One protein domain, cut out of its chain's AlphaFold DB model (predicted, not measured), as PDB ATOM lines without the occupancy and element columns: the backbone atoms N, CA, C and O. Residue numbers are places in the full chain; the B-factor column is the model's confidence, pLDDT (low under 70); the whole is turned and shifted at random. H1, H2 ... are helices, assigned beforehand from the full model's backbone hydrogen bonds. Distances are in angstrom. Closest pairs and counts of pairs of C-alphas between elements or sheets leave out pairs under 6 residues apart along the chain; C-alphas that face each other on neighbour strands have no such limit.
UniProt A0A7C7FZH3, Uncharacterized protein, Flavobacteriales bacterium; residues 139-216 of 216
ATOM      1  N   TRP A 139      34.504 -27.678 -24.898       87.38
ATOM      2  CA  TRP A 139      35.657 -27.485 -24.017       87.38
ATOM      3  C   TRP A 139      36.886 -28.241 -24.526       87.38
ATOM      4  O   TRP A 139      37.944 -27.644 -24.695       87.38
ATOM      5  N   ASN A 140      36.726 -29.519 -24.872       90.62
ATOM      6  CA  ASN A 140      37.821 -30.325 -25.408       90.62
ATOM      7  C   ASN A 140      38.311 -29.790 -26.763       90.62
ATOM      8  O   ASN A 140      39.508 -29.827 -27.037       90.62
ATOM      9  N   LYS A 141      37.413 -29.232 -27.590       90.62
ATOM     10  CA  LYS A 141      37.797 -28.524 -28.825       90.62
ATOM     11  C   LYS A 141      38.644 -27.280 -28.528       90.62
ATOM     12  O   LYS A 141      39.675 -27.089 -29.168       90.62
ATOM     13  N   ASP A 142      38.239 -26.466 -27.554       89.06
ATOM     14  CA  ASP A 142      38.948 -25.241 -27.165       89.06
ATOM     15  C   ASP A 142      40.350 -25.569 -26.597       89.06
ATOM     16  O   ASP A 142      41.340 -24.940 -26.974       89.06
ATOM     17  N   VAL A 143      40.467 -26.613 -25.765       91.12
ATOM     18  CA  VAL A 143      41.755 -27.092 -25.228       91.12
ATOM     19  C   VAL A 143      42.664 -27.626 -26.342       91.12
ATOM     20  O   VAL A 143      43.839 -27.261 -26.388       91.12
ATOM     21  N   LYS A 144      42.135 -28.423 -27.285       91.31
ATOM     22  CA  LYS A 144      42.901 -28.906 -28.452       91.31
ATOM     23  C   LYS A 144      43.450 -27.752 -29.295       91.31
ATOM     24  O   LYS A 144      44.610 -27.796 -29.700       91.31
ATOM     25  N   LYS A 145      42.655 -26.696 -29.512       90.44
ATOM     26  CA  LYS A 145      43.110 -25.473 -30.196       90.44
ATOM     27  C   LYS A 145      44.233 -24.773 -29.433       90.44
ATOM     28  O   LYS A 145      45.230 -24.400 -30.044       90.44
ATOM     29  N   GLY A 146      44.104 -24.640 -28.111       88.94
ATOM     30  CA  GLY A 146      45.157 -24.062 -27.272       88.94
ATOM     31  C   GLY A 146      46.477 -24.832 -27.369       88.94
ATOM     32  O   GLY A 146      47.532 -24.227 -27.524       88.94
ATOM     33  N   TYR A 147      46.413 -26.163 -27.381       89.94
ATOM     34  CA  TYR A 147      47.577 -27.026 -27.599       89.94
ATOM     35  C   TYR A 147      48.213 -26.856 -28.980       89.94
ATOM     36  O   TYR A 147      49.437 -26.778 -29.088       89.94
ATOM     37  N   ALA A 148      47.398 -26.799 -30.033       89.38
ATOM     38  CA  ALA A 148      47.886 -26.589 -31.392       89.38
ATOM     39  C   ALA A 148      48.624 -25.248 -31.521       89.38
ATOM     40  O   ALA A 148      49.668 -25.179 -32.163       89.38
ATOM     41  N   GLU A 149      48.120 -24.203 -30.865       88.56
ATOM     42  CA  GLU A 149      48.753 -22.886 -30.868       88.56
ATOM     43  C   GLU A 149      50.067 -22.875 -30.081       88.56
ATOM     44  O   GLU A 149      51.070 -22.333 -30.542       88.56
ATOM     45  N   VAL A 150      50.108 -23.544 -28.929       86.88
ATOM     46  CA  VAL A 150      51.346 -23.731 -28.163       86.88
ATOM     47  C   VAL A 150      52.424 -24.414 -29.004       86.88
ATOM     48  O   VAL A 150      53.559 -23.948 -29.021       86.88
ATOM     49  N   LYS A 151      52.076 -25.472 -29.748       86.19
ATOM     50  CA  LYS A 151      53.031 -26.181 -30.615       86.19
ATOM     51  C   LYS A 151      53.606 -25.295 -31.720       86.19
ATOM     52  O   LYS A 151      54.741 -25.506 -32.132       86.19
ATOM     53  N   LYS A 152      52.863 -24.303 -32.213       85.38
ATOM     54  CA  LYS A 152      53.349 -23.392 -33.263       85.38
ATOM     55  C   LYS A 152      54.353 -22.363 -32.742       85.38
ATOM     56  O   LYS A 152      55.181 -21.887 -33.514       85.38
ATOM     57  N   ASN A 153      54.289 -22.030 -31.455       79.06
ATOM     58  CA  ASN A 153      55.083 -20.961 -30.868       79.06
ATOM     59  C   ASN A 153      56.410 -21.496 -30.313       79.06
ATOM     60  O   ASN A 153      56.438 -22.288 -29.372       79.06
ATOM     61  N   LYS A 154      57.523 -21.013 -30.877       68.38
ATOM     62  CA  LYS A 154      58.872 -21.232 -30.339       68.38
ATOM     63  C   LYS A 154      58.910 -20.557 -28.952       68.38
ATOM     64  O   LYS A 154      58.607 -19.370 -28.871       68.38
ATOM     65  N   ASN A 155      59.218 -21.296 -27.881       67.94
ATOM     66  CA  ASN A 155      59.518 -20.800 -26.517       67.94
ATOM     67  C   ASN A 155      58.396 -20.798 -25.454       67.94
ATOM     68  O   ASN A 155      58.671 -20.401 -24.325       67.94
ATOM     69  N   GLN A 156      57.160 -21.248 -25.714       70.00
ATOM     70  CA  GLN A 156      56.162 -21.295 -24.619       70.00
ATOM     71  C   GLN A 156      56.318 -22.518 -23.701       70.00
ATOM     72  O   GLN A 156      56.192 -22.392 -22.484       70.00
ATOM     73  N   PHE A 157      56.559 -23.699 -24.279       76.25
ATOM     74  CA  PHE A 157      56.635 -24.977 -23.550       76.25
ATOM     75  C   PHE A 157      57.615 -25.972 -24.190       76.25
ATOM     76  O   PHE A 157      57.450 -27.186 -24.057       76.25
ATOM     77  N   GLY A 158      58.599 -25.444 -24.917       76.19
ATOM     78  CA  GLY A 158      59.556 -26.217 -25.697       76.19
ATOM     79  C   GLY A 158      59.907 -25.550 -27.032       76.19
ATOM     80  O   GLY A 158      59.416 -24.452 -27.336       76.19
ATOM     81  N   PRO A 159      60.771 -26.206 -27.824       77.31
ATOM     82  CA  PRO A 159      61.010 -25.851 -29.215       77.31
ATOM     83  C   PRO A 159      59.726 -25.978 -30.048       77.31
ATOM     84  O   PRO A 159      58.798 -26.712 -29.712       77.31
ATOM     85  N   ARG A 160      59.661 -25.239 -31.158       81.31
ATOM     86  CA  ARG A 160      58.501 -25.260 -32.060       81.31
ATOM     87  C   ARG A 160      58.223 -26.696 -32.530       81.31
ATOM     88  O   ARG A 160      59.134 -27.407 -32.927       81.31
ATOM     89  N   GLY A 161      56.959 -27.100 -32.489       79.94
ATOM     90  CA  GLY A 161      56.476 -28.429 -32.870       79.94
ATOM     91  C   GLY A 161      56.362 -29.419 -31.708       79.94
ATOM     92  O   GLY A 161      55.517 -30.315 -31.767       79.94
ATOM     93  N   ILE A 162      57.121 -29.228 -30.622       81.69
ATOM     94  CA  ILE A 162      57.239 -30.204 -29.531       81.69
ATOM     95  C   ILE A 162      56.942 -29.539 -28.186       81.69
ATOM     96  O   ILE A 162      57.466 -28.482 -27.849       81.69
ATOM     97  N   ILE A 163      56.103 -30.188 -27.380       84.00
ATOM     98  CA  ILE A 163      55.875 -29.780 -25.992       84.00
ATOM     99  C   ILE A 163      56.756 -30.666 -25.123       84.00
ATOM    100  O   ILE A 163      56.405 -31.816 -24.878       84.00
ATOM    101  N   THR A 164      57.889 -30.137 -24.664       86.06
ATOM    102  CA  THR A 164      58.825 -30.898 -23.821       86.06
ATOM    103  C   THR A 164      58.273 -31.107 -22.418       86.06
ATOM    104  O   THR A 164      58.567 -32.111 -21.781       86.06
ATOM    105  N   VAL A 165      57.424 -30.188 -21.937       86.62
ATOM    106  CA  VAL A 165      56.883 -30.238 -20.570       86.62
ATOM    107  C   VAL A 165      55.346 -30.241 -20.552       86.62
ATOM    108  O   VAL A 165      54.716 -29.255 -20.147       86.62
ATOM    109  N   PRO A 166      54.695 -31.352 -20.954       85.88
ATOM    110  CA  PRO A 166      53.237 -31.427 -21.062       85.88
ATOM    111  C   PRO A 166      52.531 -31.242 -19.713       85.88
ATOM    112  O   PRO A 166      51.512 -30.551 -19.656       85.88
ATOM    113  N   LYS A 167      53.115 -31.757 -18.619       87.81
ATOM    114  CA  LYS A 167      52.591 -31.607 -17.248       87.81
ATOM    115  C   LYS A 167      52.469 -30.139 -16.813       87.81
ATOM    116  O   LYS A 167      51.552 -29.795 -16.077       87.81
ATOM    117  N   LYS A 168      53.352 -29.253 -17.297       87.06
ATOM    118  CA  LYS A 168      53.303 -27.803 -17.017       87.06
ATOM    119  C   LYS A 168      52.449 -27.039 -18.034       87.06
ATOM    120  O   LYS A 168      51.855 -26.017 -17.689       87.06
ATOM    121  N   ALA A 169      52.381 -27.518 -19.277       86.81
ATOM    122  CA  ALA A 169      51.601 -26.897 -20.346       86.81
ATOM    123  C   ALA A 169      50.092 -27.035 -20.127       86.81
ATOM    124  O   ALA A 169      49.364 -26.044 -20.214       86.81
ATOM    125  N   PHE A 170      49.637 -28.240 -19.776       90.56
ATOM    126  CA  PHE A 170      48.220 -28.551 -19.607       90.56
ATOM    127  C   PHE A 170      47.483 -27.592 -18.653       90.56
ATOM    128  O   PHE A 170      46.540 -26.932 -19.101       90.56
ATOM    129  N   PRO A 171      47.905 -27.422 -17.380       92.56
ATOM    130  CA  PRO A 171      47.188 -26.565 -16.437       92.56
ATOM    131  C   PRO A 171      47.170 -25.095 -16.870       92.56
ATOM    132  O   PRO A 171      46.164 -24.411 -16.676       92.56
ATOM    133  N   LYS A 172      48.235 -24.597 -17.517       90.44
ATOM    134  CA  LYS A 172      48.259 -23.221 -18.042       90.44
ATOM    135  C   LYS A 172      47.264 -23.040 -19.187       90.44
ATOM    136  O   LYS A 172      46.514 -22.067 -19.178       90.44
ATOM    137  N   ILE A 173      47.213 -23.980 -20.135       89.88
ATOM    138  CA  ILE A 173      46.249 -23.950 -21.246       89.88
ATOM    139  C   ILE A 173      44.820 -24.007 -20.698       89.88
ATOM    140  O   ILE A 173      43.994 -23.178 -21.070       89.88
ATOM    141  N   VAL A 174      44.540 -24.920 -19.765       93.31
ATOM    142  CA  VAL A 174      43.229 -25.047 -19.108       93.31
ATOM    143  C   VAL A 174      42.822 -23.751 -18.402       93.31
ATOM    144  O   VAL A 174      41.689 -23.292 -18.570       93.31
ATOM    145  N   LYS A 175      43.741 -23.121 -17.662       91.50
ATOM    146  CA  LYS A 175      43.493 -21.836 -16.997       91.50
ATOM    147  C   LYS A 175      43.148 -20.740 -18.007       91.50
ATOM    148  O   LYS A 175      42.140 -20.060 -17.833       91.50
ATOM    149  N   ILE A 176      43.915 -20.625 -19.092       89.00
ATOM    150  CA  ILE A 176      43.666 -19.644 -20.159       89.00
ATOM    151  C   ILE A 176      42.307 -19.897 -20.822       89.00
ATOM    152  O   ILE A 176      41.522 -18.964 -20.969       89.00
ATOM    153  N   VAL A 177      41.986 -21.145 -21.180       89.81
ATOM    154  CA  VAL A 177      40.690 -21.505 -21.788       89.81
ATOM    155  C   VAL A 177      39.534 -21.137 -20.849       89.81
ATOM    156  O   VAL A 177      38.527 -20.578 -21.291       89.81
ATOM    157  N   SER A 178      39.681 -21.405 -19.548       89.56
ATOM    158  CA  SER A 178      38.697 -21.044 -18.519       89.56
ATOM    159  C   SER A 178      38.509 -19.531 -18.414       89.56
ATOM    160  O   SER A 178      37.382 -19.039 -18.437       89.56
ATOM    161  N   GLU A 179      39.601 -18.771 -18.351       87.75
ATOM    162  CA  GLU A 179      39.568 -17.311 -18.278       87.75
ATOM    163  C   GLU A 179      38.958 -16.685 -19.537       87.75
ATOM    164  O   GLU A 179      38.103 -15.809 -19.422       87.75
ATOM    165  N   VAL A 180      39.302 -17.190 -20.726       87.19
ATOM    166  CA  VAL A 180      38.716 -16.748 -22.002       87.19
ATOM    167  C   VAL A 180      37.212 -17.015 -22.037       87.19
ATOM    168  O   VAL A 180      36.442 -16.138 -22.421       87.19
ATOM    169  N   ARG A 181      36.757 -18.187 -21.578       84.81
ATOM    170  CA  ARG A 181      35.320 -18.493 -21.468       84.81
ATOM    171  C   ARG A 181      34.587 -17.616 -20.462       84.81
ATOM    172  O   ARG A 181      33.423 -17.304 -20.675       84.81
ATOM    173  N   LYS A 182      35.269 -17.209 -19.392       84.38
ATOM    174  CA  LYS A 182      34.770 -16.229 -18.418       84.38
ATOM    175  C   LYS A 182      34.810 -14.788 -18.953       84.38
ATOM    176  O   LYS A 182      34.464 -13.875 -18.216       84.38
ATOM    177  N   GLY A 183      35.255 -14.567 -20.194       80.19
ATOM    178  CA  GLY A 183      35.379 -13.237 -20.798       80.19
ATOM    179  C   GLY A 183      36.559 -12.418 -20.265       80.19
ATOM    180  O   GLY A 183      36.657 -11.225 -20.547       80.19
ATOM    181  N   LYS A 184      37.470 -13.030 -19.498       82.06
ATOM    182  CA  LYS A 184      38.639 -12.342 -18.946       82.06
ATOM    183  C   LYS A 184      39.708 -12.156 -20.022       82.06
ATOM    184  O   LYS A 184      40.038 -13.077 -20.772       82.06
ATOM    185  N   LYS A 185      40.283 -10.954 -20.068       83.56
ATOM    186  CA  LYS A 185      41.385 -10.613 -20.975       83.56
ATOM    187  C   LYS A 185      42.687 -11.259 -20.495       83.56
ATOM    188  O   LYS A 185      43.032 -11.170 -19.320       83.56
ATOM    189  N   GLN A 186      43.431 -11.863 -21.420       84.94
ATOM    190  CA  GLN A 186      44.748 -12.436 -21.137       84.94
ATOM    191  C   GLN A 186      45.834 -11.359 -21.161       84.94
ATOM    192  O   GLN A 186      45.964 -10.620 -22.138       84.94
ATOM    193  N   LYS A 187      46.636 -11.288 -20.091       80.38
ATOM    194  CA  LYS A 187      47.745 -10.324 -19.978       80.38
ATOM    195  C   LYS A 187      49.037 -10.838 -20.623       80.38
ATOM    196  O   LYS A 187      49.757 -10.057 -21.242       80.38
ATOM    197  N   SER A 188      49.312 -12.142 -20.541       82.06
ATOM    198  CA  SER A 188      50.558 -12.740 -21.040       82.06
ATOM    199  C   SER A 188      50.587 -12.841 -22.571       82.06
ATOM    200  O   SER A 188      49.570 -13.146 -23.195       82.06
ATOM    201  N   LYS A 189      51.759 -12.625 -23.193       75.75
ATOM    202  CA  LYS A 189      51.931 -12.729 -24.660       75.75
ATOM    203  C   LYS A 189      51.460 -14.092 -25.189       75.75
ATOM    204  O   LYS A 189      50.689 -14.138 -26.144       75.75
ATOM    205  N   GLY A 190      51.824 -15.180 -24.508       77.00
ATOM    206  CA  GLY A 190      51.396 -16.520 -24.910       77.00
ATOM    207  C   GLY A 190      49.916 -16.822 -24.662       77.00
ATOM    208  O   GLY A 190      49.258 -17.446 -25.492       77.00
ATOM    209  N   GLY A 191      49.348 -16.287 -23.577       81.62
ATOM    210  CA  GLY A 191      47.912 -16.371 -23.316       81.62
ATOM    211  C   GLY A 191      47.080 -15.597 -24.335       81.62
ATOM    212  O   GLY A 191      46.017 -16.069 -24.729       81.62
ATOM    213  N   LYS A 192      47.569 -14.449 -24.825       84.12
ATOM    214  CA  LYS A 192      46.908 -13.664 -25.883       84.12
ATOM    215  C   LYS A 192      46.806 -14.437 -27.199       84.12
ATOM    216  O   LYS A 192      45.756 -14.391 -27.834       84.12
ATOM    217  N   GLN A 193      47.855 -15.161 -27.589       83.62
ATOM    218  CA  GLN A 193      47.856 -15.986 -28.804       83.62
ATOM    219  C   GLN A 193      46.826 -17.118 -28.702       83.62
ATOM    220  O   GLN A 193      45.949 -17.240 -29.556       83.62
ATOM    221  N   ILE A 194      46.847 -17.861 -27.592       83.94
ATOM    222  CA  ILE A 194      45.872 -18.924 -27.313       83.94
ATOM    223  C   ILE A 194      44.444 -18.354 -27.283       83.94
ATOM    224  O   ILE A 194      43.538 -18.894 -27.917       83.94
ATOM    225  N   ALA A 195      44.235 -17.218 -26.614       83.62
ATOM    226  CA  ALA A 195      42.940 -16.545 -26.558       83.62
ATOM    227  C   ALA A 195      42.438 -16.095 -27.939       83.62
ATOM    228  O   ALA A 195      41.238 -16.175 -28.194       83.62
ATOM    229  N   LYS A 196      43.331 -15.659 -28.839       83.94
ATOM    230  CA  LYS A 196      42.982 -15.234 -30.204       83.94
ATOM    231  C   LYS A 196      42.399 -16.384 -31.027       83.94
ATOM    232  O   LYS A 196      41.428 -16.164 -31.738       83.94
ATOM    233  N   VAL A 197      42.951 -17.591 -30.896       83.00
ATOM    234  CA  VAL A 197      42.490 -18.791 -31.626       83.00
ATOM    235  C   VAL A 197      41.255 -19.415 -30.981       83.00
ATOM    236  O   VAL A 197      40.399 -19.985 -31.661       83.00
ATOM    237  N   ILE A 198      41.147 -19.309 -29.655       80.06
ATOM    238  CA  ILE A 198      39.982 -19.796 -28.918       80.06
ATOM    239  C   ILE A 198      38.780 -18.880 -29.111       80.06
ATOM    240  O   ILE A 198      37.680 -19.407 -28.968       80.06
ATOM    241  N   LYS A 199      38.980 -17.579 -29.423       68.31
ATOM    242  CA  LYS A 199      37.940 -16.536 -29.542       68.31
ATOM    243  C   LYS A 199      36.602 -17.149 -29.934       68.31
ATOM    244  O   LYS A 199      36.282 -17.354 -31.101       68.31
ATOM    245  N   LYS A 200      35.820 -17.439 -28.902       56.88
ATOM    246  CA  LYS A 200      34.397 -17.612 -29.044       56.88
ATOM    247  C   LYS A 200      33.855 -16.207 -29.129       56.88
ATOM    248  O   LYS A 200      34.094 -15.401 -28.228       56.88
ATOM    249  N   THR A 201      33.072 -15.953 -30.160       45.06
ATOM    250  CA  THR A 201      31.990 -14.983 -30.093       45.06
ATOM    251  C   THR A 201      31.048 -15.482 -28.997       45.06
ATOM    252  O   THR A 201      30.086 -16.197 -29.247       45.06
ATOM    253  N   VAL A 202      31.389 -15.238 -27.730       50.84
ATOM    254  CA  VAL A 202      30.417 -15.350 -26.653       50.84
ATOM    255  C   VAL A 202      29.544 -14.122 -26.849       50.84
ATOM    256  O   VAL A 202      29.875 -13.038 -26.372       50.84
ATOM    257  N   THR A 203      28.490 -14.253 -27.655       50.28
ATOM    258  CA  THR A 203      27.525 -13.169 -27.795       50.28
ATOM    259  C   THR A 203      26.926 -12.907 -26.418       50.28
ATOM    260  O   THR A 203      26.732 -13.818 -25.604       50.28
ATOM    261  N   ARG A 204      26.652 -11.634 -26.124       55.06
ATOM    262  CA  ARG A 204      26.034 -11.186 -24.862       55.06
ATOM    263  C   ARG A 204      24.784 -12.018 -24.518       55.06
ATOM    264  O   ARG A 204      24.500 -12.278 -23.352       55.06
ATOM    265  N   GLU A 205      24.091 -12.495 -25.545       59.91
ATOM    266  CA  GLU A 205      22.933 -13.388 -25.499       59.91
ATOM    267  C   GLU A 205      23.228 -14.763 -24.899       59.91
ATOM    268  O   GLU A 205      22.446 -15.253 -24.084       59.91
ATOM    269  N   THR A 206      24.366 -15.384 -25.232       63.69
ATOM    270  CA  THR A 206      24.720 -16.693 -24.665       63.69
ATOM    271  C   THR A 206      24.972 -16.576 -23.161       63.69
ATOM    272  O   THR A 206      24.556 -17.445 -22.395       63.69
ATOM    273  N   VAL A 207      25.590 -15.469 -22.727       64.00
ATOM    274  CA  VAL A 207      25.814 -15.155 -21.303       64.00
ATOM    275  C   VAL A 207      24.489 -14.908 -20.590       64.00
ATOM    276  O   VAL A 207      24.237 -15.531 -19.559       64.00
ATOM    277  N   LYS A 208      23.602 -14.077 -21.161       67.50
ATOM    278  CA  LYS A 208      22.255 -13.841 -20.613       67.50
ATOM    279  C   LYS A 208      21.460 -15.143 -20.459       67.50
ATOM    280  O   LYS A 208      20.800 -15.333 -19.440       67.50
ATOM    281  N   LYS A 209      21.546 -16.060 -21.429       72.56
ATOM    282  CA  LYS A 209      20.838 -17.352 -21.399       72.56
ATOM    283  C   LYS A 209      21.377 -18.296 -20.318       72.56
ATOM    284  O   LYS A 209      20.588 -18.987 -19.680       72.56
ATOM    285  N   ILE A 210      22.693 -18.303 -20.086       71.31
ATOM    286  CA  ILE A 210      23.315 -19.082 -19.001       71.31
ATOM    287  C   ILE A 210      22.911 -18.524 -17.631       71.31
ATOM    288  O   ILE A 210      22.530 -19.297 -16.759       71.31
ATOM    289  N   ILE A 211      22.945 -17.199 -17.455       74.44
ATOM    290  CA  ILE A 211      22.540 -16.542 -16.203       74.44
ATOM    291  C   ILE A 211      21.063 -16.838 -15.903       74.44
ATOM    292  O   ILE A 211      20.762 -17.351 -14.832       74.44
ATOM    293  N   ARG A 212      20.150 -16.638 -16.865       77.06
ATOM    294  CA  ARG A 212      18.711 -16.925 -16.682       77.06
ATOM    295  C   ARG A 212      18.403 -18.369 -16.279       77.06
ATOM    296  O   ARG A 212      17.434 -18.588 -15.572       77.06
ATOM    297  N   ARG A 213      19.194 -19.346 -16.732       72.06
ATOM    298  CA  ARG A 213      19.021 -20.761 -16.358       72.06
ATOM    299  C   ARG A 213      19.533 -21.101 -14.961       72.06
ATOM    300  O   ARG A 213      19.172 -22.147 -14.452       72.06
ATOM    301  N   LYS A 214      20.408 -20.277 -14.383       73.19
ATOM    302  CA  LYS A 214      20.971 -20.500 -13.044       73.19
ATOM    303  C   LYS A 214      20.088 -19.923 -11.931       73.19
ATOM    304  O   LYS A 214      20.217 -20.344 -10.791       73.19
ATOM    305  N   TYR A 215      19.245 -18.950 -12.274       70.88
ATOM    306  CA  TYR A 215      18.326 -18.254 -11.364       70.88
ATOM    307  C   TYR A 215      16.845 -18.569 -11.658       70.88
ATOM    308  O   TYR A 215      15.969 -17.801 -11.276       70.88
ATOM    309  N   ARG A 216      16.582 -19.655 -12.387       51.44
ATOM    310  CA  ARG A 216      15.269 -20.302 -12.496       51.44
ATOM    311  C   ARG A 216      15.333 -21.589 -11.697       51.44
ATOM    312  O   ARG A 216      14.292 -21.932 -11.114       51.44
TER     313      ARG A 216
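What this domain is: This is residues 139 to 216 of the 216 residues of an uncharacterized protein of Flavobacteriales bacterium (UniProt A0A7C7FZH3). H1, H2 and H3 cross in a small body, and H4 sits off one end, its residues 208 to 214 sticking out. The 78 printed residues include four named helices, H1 to H4 in chain order, and no named strand: all helix. The whole is only just loose, close to compact, with radius of gyration of the C-alphas 14.2 A and spans of 48 by 20 by 19 A.

How they stand to each other: H2, residues 166 to 181, touches H1, residues 139 to 152, at Ile 173 and Gly 146, closest C-alphas 6.1 A apart, a steep tilt of 58 degrees. H3, residues 189 to 198, touches H1, closest C-alphas Ile 194 and Gly 146, 5.2 A. H4, residues 204 to 214, is apart from H1, H2 and H3. Every O i to N i+4 pair is within hydrogen-bond range in H1, H3 and H4, and 10 of 12 in H2.

Where its parts are: H2 spans 22.1 A from C-alpha 166 at (53.237, -31.427, -21.062), H1 20.4 A, H3 14.5 A and H4 15.9 A to C-alpha 214 at (20.971, -20.500, -13.044).

The domain as a whole: The printed part has no cut. The link H1 to H2 is long. pLDDT is under 70 at residues 154 to 155, 199 to 208 and 216.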